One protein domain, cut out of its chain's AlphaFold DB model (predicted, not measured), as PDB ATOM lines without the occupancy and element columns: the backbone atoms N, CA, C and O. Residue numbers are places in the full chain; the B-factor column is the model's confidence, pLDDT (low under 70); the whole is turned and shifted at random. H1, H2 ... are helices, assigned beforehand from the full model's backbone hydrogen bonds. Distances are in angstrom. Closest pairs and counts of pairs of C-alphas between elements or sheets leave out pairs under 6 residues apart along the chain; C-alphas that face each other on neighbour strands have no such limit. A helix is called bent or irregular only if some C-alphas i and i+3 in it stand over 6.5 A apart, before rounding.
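Overview. This is residues 112 to 181 of the 952 residues of an uncharacterized protein of Coniophora puteana (strain RWD-64-598) (UniProt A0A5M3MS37). Two helical hairpins pack together, with H1 in the middle between H2 on one side and H4 on the other, the three running nearly side by side. H3 is slanted and closes in on H1 and H4 with residues 155 to 159. The printed part has 70 residues with four named helices, H1 to H4 in order, and no named strand; its class is all helix. It is compact, with a radius of gyration of the C-alphas of 11.0 A, and rounded, spanning 32 by 25 by 18 A.

Arrangement. H1, residues 116 to 126, is the hub and touches the three other helices. With H2, residues 132 to 146, it forms a hairpin at a shallow tilt of 15 degrees, opposite ways; their closest C-alphas, of Leu 121 and Val 135, are 5.8 A apart. H3, residues 149 to 160, only just touches H1, with 3 pairs of C-alphas within 8 A, at a steep tilt of 41 degrees; the closest are those of Ala 126 and Val 159, 5.8 A. H4, residues 166 to 181, touches H1 at a shallow tilt of 22 degrees, opposite ways, closest at the C-alphas of Ala 126 and Ala 169, 6.2 A. H3 and H4 form a hairpin at a shallow tilt of 33 degrees, only just short of steep, with the C-alphas of Val 159 and Ala 169 closest at 5.0 A. H1, H3 and H4 make a bundle, three helices that touch one another. H2 and H3 are near each other; H2 and H4 are apart. Every O i to N i+4 pair is within hydrogen-bond range in H1 and H4, against 9 of 11 in H2 and 6 of 8 in H3.

Along the chain. H1 begins at C-alpha 116 (-1.889, 31.546, 46.772) and is 15.1 A long. H2 measures 18.6 A and is irregular, with C-alphas 142 and 145 9.3 A apart; H3, 15.4 A, is irregular too, with C-alphas 151 and 154 7.2 A apart. H4, 22.4 A, ends at C-alpha 181 (0.949, 40.453, 45.140).

Size, cuts and confidence. The two C-alphas farthest apart, of Gly 145 and Asp 165, are 32.2 A apart. The printed part has no cut, and its three links between helices are tight. Mean pLDDT of the printed part is 96.3, and no printed residue is under 70.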
ATOM      1  N   PRO A 112      -0.141  36.696  55.221       94.88
ATOM      2  CA  PRO A 112      -1.097  35.671  54.792       94.88
ATOM      3  C   PRO A 112      -1.713  35.970  53.419       94.88
ATOM      4  O   PRO A 112      -1.944  35.052  52.640       94.88
ATOM      5  N   LEU A 113      -1.886  37.249  53.075       96.44
ATOM      6  CA  LEU A 113      -2.468  37.702  51.806       96.44
ATOM      7  C   LEU A 113      -1.560  37.478  50.582       96.44
ATOM      8  O   LEU A 113      -1.975  37.739  49.457       96.44
ATOM      9  N   LYS A 114      -0.336  36.966  50.774       94.00
ATOM     10  CA  LYS A 114       0.566  36.523  49.693       94.00
ATOM     11  C   LYS A 114       0.554  35.004  49.473       94.00
ATOM     12  O   LYS A 114       1.345  34.504  48.681       94.00
ATOM     13  N   ASP A 115      -0.301  34.266  50.180       95.06
ATOM     14  CA  ASP A 115      -0.375  32.806  50.121       95.06
ATOM     15  C   ASP A 115      -1.402  32.350  49.054       95.06
ATOM     16  O   ASP A 115      -2.611  32.482  49.265       95.06
ATOM     17  N   PRO A 116      -0.974  31.832  47.883       94.12
ATOM     18  CA  PRO A 116      -1.889  31.546  46.772       94.12
ATOM     19  C   PRO A 116      -2.855  30.389  47.070       94.12
ATOM     20  O   PRO A 116      -3.938  30.321  46.486       94.12
ATOM     21  N   GLN A 117      -2.501  29.497  48.002       94.56
ATOM     22  CA  GLN A 117      -3.373  28.407  48.437       94.56
ATOM     23  C   GLN A 117      -4.495  28.924  49.352       94.56
ATOM     24  O   GLN A 117      -5.627  28.453  49.243       94.56
ATOM     25  N   ALA A 118      -4.236  29.958  50.161       97.25
ATOM     26  CA  ALA A 118      -5.279  30.658  50.912       97.25
ATOM     27  C   ALA A 118      -6.291  31.359  49.979       97.25
ATOM     28  O   ALA A 118      -7.499  31.190  50.140       97.25
ATOM     29  N   TRP A 119      -5.821  32.035  48.922       97.81
ATOM     30  CA  TRP A 119      -6.702  32.563  47.863       97.81
ATOM     31  C   TRP A 119      -7.452  31.462  47.091       97.81
ATOM     32  O   TRP A 119      -8.521  31.710  46.531       97.81
ATOM     33  N   GLY A 120      -6.933  30.231  47.057       96.75
ATOM     34  CA  GLY A 120      -7.658  29.052  46.570       96.75
ATOM     35  C   GLY A 120      -8.932  28.771  47.375       96.75
ATOM     36  O   GLY A 120     -10.001  28.620  46.789       96.75
ATOM     37  N   LEU A 121      -8.841  28.792  48.708       97.81
ATOM     38  CA  LEU A 121      -9.983  28.569  49.607       97.81
ATOM     39  C   LEU A 121     -11.050  29.669  49.467       97.81
ATOM     40  O   LEU A 121     -12.238  29.367  49.368       97.81
ATOM     41  N   VAL A 122     -10.640  30.940  49.382       98.00
ATOM     42  CA  VAL A 122     -11.575  32.068  49.189       98.00
ATOM     43  C   VAL A 122     -12.284  31.998  47.829       98.00
ATOM     44  O   VAL A 122     -13.464  32.333  47.736       98.00
ATOM     45  N   ARG A 123     -11.619  31.490  46.782       98.12
ATOM     46  CA  ARG A 123     -12.271  31.204  45.490       98.12
ATOM     47  C   ARG A 123     -13.299  30.073  45.582       98.12
ATOM     48  O   ARG A 123     -14.348  30.199  44.964       98.12
ATOM     49  N   GLY A 124     -13.044  29.026  46.368       96.75
ATOM     50  CA  GLY A 124     -14.039  27.977  46.628       96.75
ATOM     51  C   GLY A 124     -15.291  28.522  47.328       96.75
ATOM     52  O   GLY A 124     -16.412  28.222  46.926       96.75
ATOM     53  N   TYR A 125     -15.113  29.420  48.303       97.81
ATOM     54  CA  TYR A 125     -16.231  30.139  48.927       97.81
ATOM     55  C   TYR A 125     -17.026  30.990  47.919       97.81
ATOM     56  O   TYR A 125     -18.252  30.925  47.897       97.81
ATOM     57  N   ALA A 126     -16.344  31.726  47.035       97.19
ATOM     58  CA  ALA A 126     -16.985  32.576  46.024       97.19
ATOM     59  C   ALA A 126     -17.830  31.813  44.984       97.19
ATOM     60  O   ALA A 126     -18.729  32.398  44.391       97.19
ATOM     61  N   ARG A 127     -17.558  30.517  44.782       96.75
ATOM     62  CA  ARG A 127     -18.335  29.603  43.923       96.75
ATOM     63  C   ARG A 127     -19.464  28.868  44.654       96.75
ATOM     64  O   ARG A 127     -20.186  28.084  44.046       96.75
ATOM     65  N   GLY A 128     -19.557  29.013  45.976       95.12
ATOM     66  CA  GLY A 128     -20.405  28.158  46.808       95.12
ATOM     67  C   GLY A 128     -19.937  26.697  46.908       95.12
ATOM     68  O   GLY A 128     -20.717  25.850  47.339       95.12
ATOM     69  N   GLU A 129     -18.681  26.384  46.551       96.62
ATOM     70  CA  GLU A 129     -18.066  25.065  46.807       96.62
ATOM     71  C   GLU A 129     -17.853  24.827  48.314       96.62
ATOM     72  O   GLU A 129     -17.842  23.685  48.767       96.62
ATOM     73  N   LEU A 130     -17.678  25.911  49.080       96.75
ATOM     74  CA  LEU A 130     -17.463  25.925  50.529       96.75
ATOM     75  C   LEU A 130     -18.450  26.887  51.200       96.75
ATOM     76  O   LEU A 130     -18.774  27.937  50.644       96.75
ATOM     77  N   SER A 131     -18.870  26.593  52.431       97.38
ATOM     78  CA  SER A 131     -19.551  27.569  53.291       97.38
ATOM     79  C   SER A 131     -18.569  28.549  53.953       97.38
ATOM     80  O   SER A 131     -17.356  28.331  53.982       97.38
ATOM     81  N   PHE A 132     -19.097  29.625  54.553       97.00
ATOM     82  CA  PHE A 132     -18.279  30.605  55.282       97.00
ATOM     83  C   PHE A 132     -17.537  29.991  56.490       97.00
ATOM     84  O   PHE A 132     -16.455  30.446  56.857       97.00
ATOM     85  N   VAL A 133     -18.085  28.926  57.087       97.31
ATOM     86  CA  VAL A 133     -17.423  28.191  58.176       97.31
ATOM     87  C   VAL A 133     -16.260  27.365  57.624       97.31
ATOM     88  O   VAL A 133     -15.147  27.465  58.124       97.31
ATOM     89  N   GLU A 134     -16.471  26.622  56.538       96.94
ATOM     90  CA  GLU A 134     -15.434  25.756  55.955       96.94
ATOM     91  C   GLU A 134     -14.256  26.552  55.373       96.94
ATOM     92  O   GLU A 134     -13.105  26.132  55.505       96.94
ATOM     93  N   VAL A 135     -14.498  27.731  54.783       97.88
ATOM     94  CA  VAL A 135     -13.406  28.606  54.316       97.88
ATOM     95  C   VAL A 135     -12.632  29.242  55.475       97.88
ATOM     96  O   VAL A 135     -11.409  29.338  55.394       97.88
ATOM     97  N   THR A 136     -13.291  29.639  56.570       97.50
ATOM     98  CA  THR A 136     -12.598  30.231  57.730       97.50
ATOM     99  C   THR A 136     -11.832  29.177  58.532       97.50
ATOM    100  O   THR A 136     -10.666  29.409  58.856       97.50
ATOM    101  N   GLU A 137     -12.398  27.986  58.752       96.44
ATOM    102  CA  GLU A 137     -11.678  26.836  59.321       96.44
ATOM    103  C   GLU A 137     -10.510  26.395  58.421       96.44
ATOM    104  O   GLU A 137      -9.403  26.165  58.913       96.44
ATOM    105  N   GLY A 138     -10.706  26.351  57.098       96.94
ATOM    106  CA  GLY A 138      -9.654  26.031  56.130       96.94
ATOM    107  C   GLY A 138      -8.499  27.039  56.146       96.94
ATOM    108  O   GLY A 138      -7.330  26.643  56.180       96.94
ATOM    109  N   LEU A 139      -8.805  28.340  56.181       97.56
ATOM    110  CA  LEU A 139      -7.802  29.404  56.289       97.56
ATOM    111  C   LEU A 139      -7.052  29.337  57.625       97.56
ATOM    112  O   LEU A 139      -5.824  29.442  57.627       97.56
ATOM    113  N   GLN A 140      -7.744  29.094  58.743       97.38
ATOM    114  CA  GLN A 140      -7.117  28.893  60.054       97.38
ATOM    115  C   GLN A 140      -6.210  27.652  60.079       97.38
ATOM    116  O   GLN A 140      -5.095  27.716  60.598       97.38
ATOM    117  N   ALA A 141      -6.631  26.532  59.485       96.00
ATOM    118  CA  ALA A 141      -5.838  25.304  59.430       96.00
ATOM    119  C   ALA A 141      -4.580  25.441  58.547       96.00
ATOM    120  O   ALA A 141      -3.508  24.943  58.910       96.00
ATOM    121  N   HIS A 142      -4.700  26.137  57.410       96.00
ATOM    122  CA  HIS A 142      -3.616  26.355  56.447       96.00
ATOM    123  C   HIS A 142      -2.613  27.420  56.917       96.00
ATOM    124  O   HIS A 142      -1.411  27.161  56.999       96.00
ATOM    125  N   LEU A 143      -3.095  28.611  57.284       95.25
ATOM    126  CA  LEU A 143      -2.251  29.744  57.685       95.25
ATOM    127  C   LEU A 143      -1.782  29.653  59.147       95.25
ATOM    128  O   LEU A 143      -0.756  30.246  59.499       95.25
ATOM    129  N   ARG A 144      -2.491  28.890  59.991       94.62
ATOM    130  CA  ARG A 144      -2.214  28.708  61.426       94.62
ATOM    131  C   ARG A 144      -2.126  30.064  62.135       94.62
ATOM    132  O   ARG A 144      -2.981  30.918  61.939       94.62
ATOM    133  N   GLY A 145      -1.069  30.300  62.914       92.50
ATOM    134  CA  GLY A 145      -0.829  31.570  63.609       92.50
ATOM    135  C   GLY A 145      -0.583  32.792  62.709       92.50
ATOM    136  O   GLY A 145      -0.361  33.870  63.247       92.50
ATOM    137  N   ARG A 146      -0.611  32.650  61.371       94.69
ATOM    138  CA  ARG A 146      -0.659  33.780  60.424       94.69
ATOM    139  C   ARG A 146      -2.088  34.209  60.058       94.69
ATOM    140  O   ARG A 146      -2.235  35.167  59.310       94.69
ATOM    141  N   TYR A 147      -3.130  33.506  60.511       97.06
ATOM    142  CA  TYR A 147      -4.512  33.920  60.264       97.06
ATOM    143  C   TYR A 147      -4.931  35.045  61.220       97.06
ATOM    144  O   TYR A 147      -5.044  34.828  62.427       97.06
ATOM    145  N   ALA A 148      -5.211  36.218  60.656       96.44
ATOM    146  CA  ALA A 148      -6.048  37.255  61.247       96.44
ATOM    147  C   ALA A 148      -7.299  37.385  60.365       96.44
ATOM    148  O   ALA A 148      -7.177  37.403  59.140       96.44
ATOM    149  N   GLU A 149      -8.492  37.442  60.953       96.38
ATOM    150  CA  GLU A 149      -9.741  37.542  60.179       96.38
ATOM    151  C   GLU A 149      -9.827  38.906  59.479       96.38
ATOM    152  O   GLU A 149     -10.239  39.006  58.324       96.38
ATOM    153  N   GLU A 150      -9.321  39.939  60.153       97.06
ATOM    154  CA  GLU A 150      -9.257  41.334  59.726       97.06
ATOM    155  C   GLU A 150      -8.503  41.531  58.400       97.06
ATOM    156  O   GLU A 150      -8.905  42.373  57.595       97.06
ATOM    157  N   ASP A 151      -7.460  40.733  58.145       96.75
ATOM    158  CA  ASP A 151      -6.703  40.754  56.884       96.75
ATOM    159  C   ASP A 151      -7.560  40.263  55.700       96.75
ATOM    160  O   ASP A 151      -7.400  40.743  54.577       96.75
ATOM    161  N   TRP A 152      -8.487  39.324  55.937       97.81
ATOM    162  CA  TRP A 152      -9.309  38.681  54.902       97.81
ATOM    163  C   TRP A 152     -10.687  39.329  54.701       97.81
ATOM    164  O   TRP A 152     -11.321  39.087  53.671       97.81
ATOM    165  N   VAL A 153     -11.135  40.209  55.608       97.81
ATOM    166  CA  VAL A 153     -12.381  40.995  55.463       97.81
ATOM    167  C   VAL A 153     -12.530  41.665  54.082       97.81
ATOM    168  O   VAL A 153     -13.619  41.567  53.517       97.81
ATOM    169  N   PRO A 154     -11.501  42.288  53.464       98.06
ATOM    170  CA  PRO A 154     -11.630  42.863  52.122       98.06
ATOM    171  C   PRO A 154     -12.002  41.836  51.043       98.06
ATOM    172  O   PRO A 154     -12.761  42.156  50.130       98.06
ATOM    173  N   ALA A 155     -11.507  40.601  51.155       98.00
ATOM    174  CA  ALA A 155     -11.803  39.529  50.209       98.00
ATOM    175  C   ALA A 155     -13.212  38.949  50.423       98.00
ATOM    176  O   ALA A 155     -13.918  38.693  49.449       98.00
ATOM    177  N   PHE A 156     -13.663  38.809  51.674       98.00
ATOM    178  CA  PHE A 156     -15.038  38.386  51.966       98.00
ATOM    179  C   PHE A 156     -16.073  39.450  51.577       98.00
ATOM    180  O   PHE A 156     -17.072  39.110  50.947       98.00
ATOM    181  N   ASN A 157     -15.800  40.735  51.832       97.81
ATOM    182  CA  ASN A 157     -16.645  41.841  51.369       97.81
ATOM    183  C   ASN A 157     -16.805  41.832  49.843       97.81
ATOM    184  O   ASN A 157     -17.909  42.023  49.352       97.81
ATOM    185  N   VAL A 158     -15.734  41.552  49.093       97.75
ATOM    186  CA  VAL A 158     -15.787  41.421  47.628       97.75
ATOM    187  C   VAL A 158     -16.743  40.312  47.163       97.75
ATOM    188  O   VAL A 158     -17.404  40.491  46.141       97.75
ATOM    189  N   VAL A 159     -16.839  39.198  47.897       97.81
ATOM    190  CA  VAL A 159     -17.790  38.110  47.604       97.81
ATOM    191  C   VAL A 159     -19.215  38.499  48.010       97.81
ATOM    192  O   VAL A 159     -20.149  38.266  47.251       97.81
ATOM    193  N   TRP A 160     -19.400  39.137  49.169       97.50
ATOM    194  CA  TRP A 160     -20.723  39.564  49.643       97.50
ATOM    195  C   TRP A 160     -21.331  40.703  48.809       97.50
ATOM    196  O   TRP A 160     -22.531  40.691  48.554       97.50
ATOM    197  N   GLU A 161     -20.523  41.651  48.325       97.00
ATOM    198  CA  GLU A 161     -20.956  42.737  47.428       97.00
ATOM    199  C   GLU A 161     -21.357  42.271  46.018       97.00
ATOM    200  O   GLU A 161     -21.866  43.076  45.235       97.00
ATOM    201  N   ALA A 162     -21.086  41.014  45.658       96.12
ATOM    202  CA  ALA A 162     -21.412  40.471  44.343       96.12
ATOM    203  C   ALA A 162     -22.838  39.890  44.249       96.12
ATOM    204  O   ALA A 162     -23.250  39.575  43.141       96.12
ATOM    205  N   GLU A 163     -23.569  39.759  45.371       80.06
ATOM    206  CA  GLU A 163     -24.980  39.320  45.472       80.06
ATOM    207  C   GLU A 163     -25.429  38.309  44.386       80.06
ATOM    208  O   GLU A 163     -26.097  38.660  43.415       80.06
ATOM    209  N   ASP A 164     -25.067  37.035  44.584       88.56
ATOM    210  CA  ASP A 164     -25.340  35.879  43.705       88.56
ATOM    211  C   ASP A 164     -24.636  35.871  42.316       88.56
ATOM    212  O   ASP A 164     -24.820  34.919  41.554       88.56
ATOM    213  N   ASP A 165     -23.776  36.848  41.984       96.31
ATOM    214  CA  ASP A 165     -22.944  36.851  40.760       96.31
ATOM    215  C   ASP A 165     -21.532  36.255  40.997       96.31
ATOM    216  O   ASP A 165     -20.587  36.936  41.417       96.31
ATOM    217  N   GLU A 166     -21.381  34.957  40.703       97.12
ATOM    218  CA  GLU A 166     -20.109  34.218  40.795       97.12
ATOM    219  C   GLU A 166     -19.007  34.813  39.898       97.12
ATOM    220  O   GLU A 166     -17.848  34.914  40.317       97.12
ATOM    221  N   GLU A 167     -19.332  35.222  38.666       96.38
ATOM    222  CA  GLU A 167     -18.333  35.719  37.712       96.38
ATOM    223  C   GLU A 167     -17.752  37.060  38.185       96.38
ATOM    224  O   GLU A 167     -16.528  37.250  38.165       96.38
ATOM    225  N   LEU A 168     -18.610  37.953  38.689       97.12
ATOM    226  CA  LEU A 168     -18.226  39.230  39.286       97.12
ATOM    227  C   LEU A 168     -17.395  39.039  40.563       97.12
ATOM    228  O   LEU A 168     -16.361  39.699  40.718       97.12
ATOM    229  N   ALA A 169     -17.796  38.121  41.451       97.44
ATOM    230  CA  ALA A 169     -17.035  37.782  42.656       97.44
ATOM    231  C   ALA A 169     -15.630  37.268  42.299       97.44
ATOM    232  O   ALA A 169     -14.620  37.781  42.790       97.44
ATOM    233  N   LEU A 170     -15.541  36.300  41.380       97.69
ATOM    234  CA  LEU A 170     -14.272  35.730  40.930       97.69
ATOM    235  C   LEU A 170     -13.414  36.725  40.139       97.69
ATOM    236  O   LEU A 170     -12.188  36.597  40.153       97.69
ATOM    237  N   GLN A 171     -13.994  37.693  39.419       97.69
ATOM    238  CA  GLN A 171     -13.227  38.778  38.795       97.69
ATOM    239  C   GLN A 171     -12.614  39.694  39.859       97.69
ATOM    240  O   GLN A 171     -11.390  39.834  39.903       97.69
ATOM    241  N   ARG A 172     -13.434  40.267  40.746       97.38
ATOM    242  CA  ARG A 172     -12.969  41.196  41.788       97.38
ATOM    243  C   ARG A 172     -11.937  40.552  42.724       97.38
ATOM    244  O   ARG A 172     -10.966  41.206  43.097       97.38
ATOM    245  N   LEU A 173     -12.084  39.262  43.056       97.94
ATOM    246  CA  LEU A 173     -11.079  38.522  43.833       97.94
ATOM    247  C   LEU A 173      -9.722  38.431  43.119       97.94
ATOM    248  O   LEU A 173      -8.695  38.553  43.780       97.94
ATOM    249  N   ARG A 174      -9.693  38.251  41.789       97.56
ATOM    250  CA  ARG A 174      -8.439  38.241  41.007       97.56
ATOM    251  C   ARG A 174      -7.775  39.617  40.976       97.56
ATOM    252  O   ARG A 174      -6.555  39.699  41.088       97.56
ATOM    253  N   GLU A 175      -8.558  40.688  40.857       97.25
ATOM    254  CA  GLU A 175      -8.051  42.068  40.923       97.25
ATOM    255  C   GLU A 175      -7.447  42.375  42.309       97.25
ATOM    256  O   GLU A 175      -6.368  42.964  42.407       97.25
ATOM    257  N   LEU A 176      -8.090  41.900  43.383       97.25
ATOM    258  CA  LEU A 176      -7.620  42.056  44.762       97.25
ATOM    259  C   LEU A 176      -6.362  41.213  45.064       97.25
ATOM    260  O   LEU A 176      -5.397  41.732  45.627       97.25
ATOM    261  N   GLU A 177      -6.333  39.945  44.645       97.12
ATOM    262  CA  GLU A 177      -5.166  39.050  44.741       97.12
ATOM    263  C   GLU A 177      -3.945  39.664  44.032       97.12
ATOM    264  O   GLU A 177      -2.862  39.763  44.615       97.12
ATOM    265  N   GLN A 178      -4.126  40.171  42.806       95.50
ATOM    266  CA  GLN A 178      -3.068  40.860  42.060       95.50
ATOM    267  C   GLN A 178      -2.573  42.125  42.773       95.50
ATOM    268  O   GLN A 178      -1.368  42.380  42.778       95.50
ATOM    269  N   ALA A 179      -3.455  42.896  43.419       95.50
ATOM    270  CA  ALA A 179      -3.059  44.081  44.176       95.50
ATOM    271  C   ALA A 179      -2.176  43.741  45.394       95.50
ATOM    272  O   ALA A 179      -1.166  44.414  45.620       95.50
ATOM    273  N   TYR A 180      -2.499  42.686  46.151       94.06
ATOM    274  CA  TYR A 180      -1.683  42.248  47.294       94.06
ATOM    275  C   TYR A 180      -0.346  41.616  46.880       94.06
ATOM    276  O   TYR A 180       0.661  41.798  47.573       94.06
ATOM    277  N   LEU A 181      -0.300  40.940  45.728       89.81
ATOM    278  CA  LEU A 181       0.949  40.453  45.140       89.81
ATOM    279  C   LEU A 181       1.829  41.619  44.647       89.81
ATOM    280  O   LEU A 181       2.997  41.693  45.020       89.81
TER     281      LEU A 181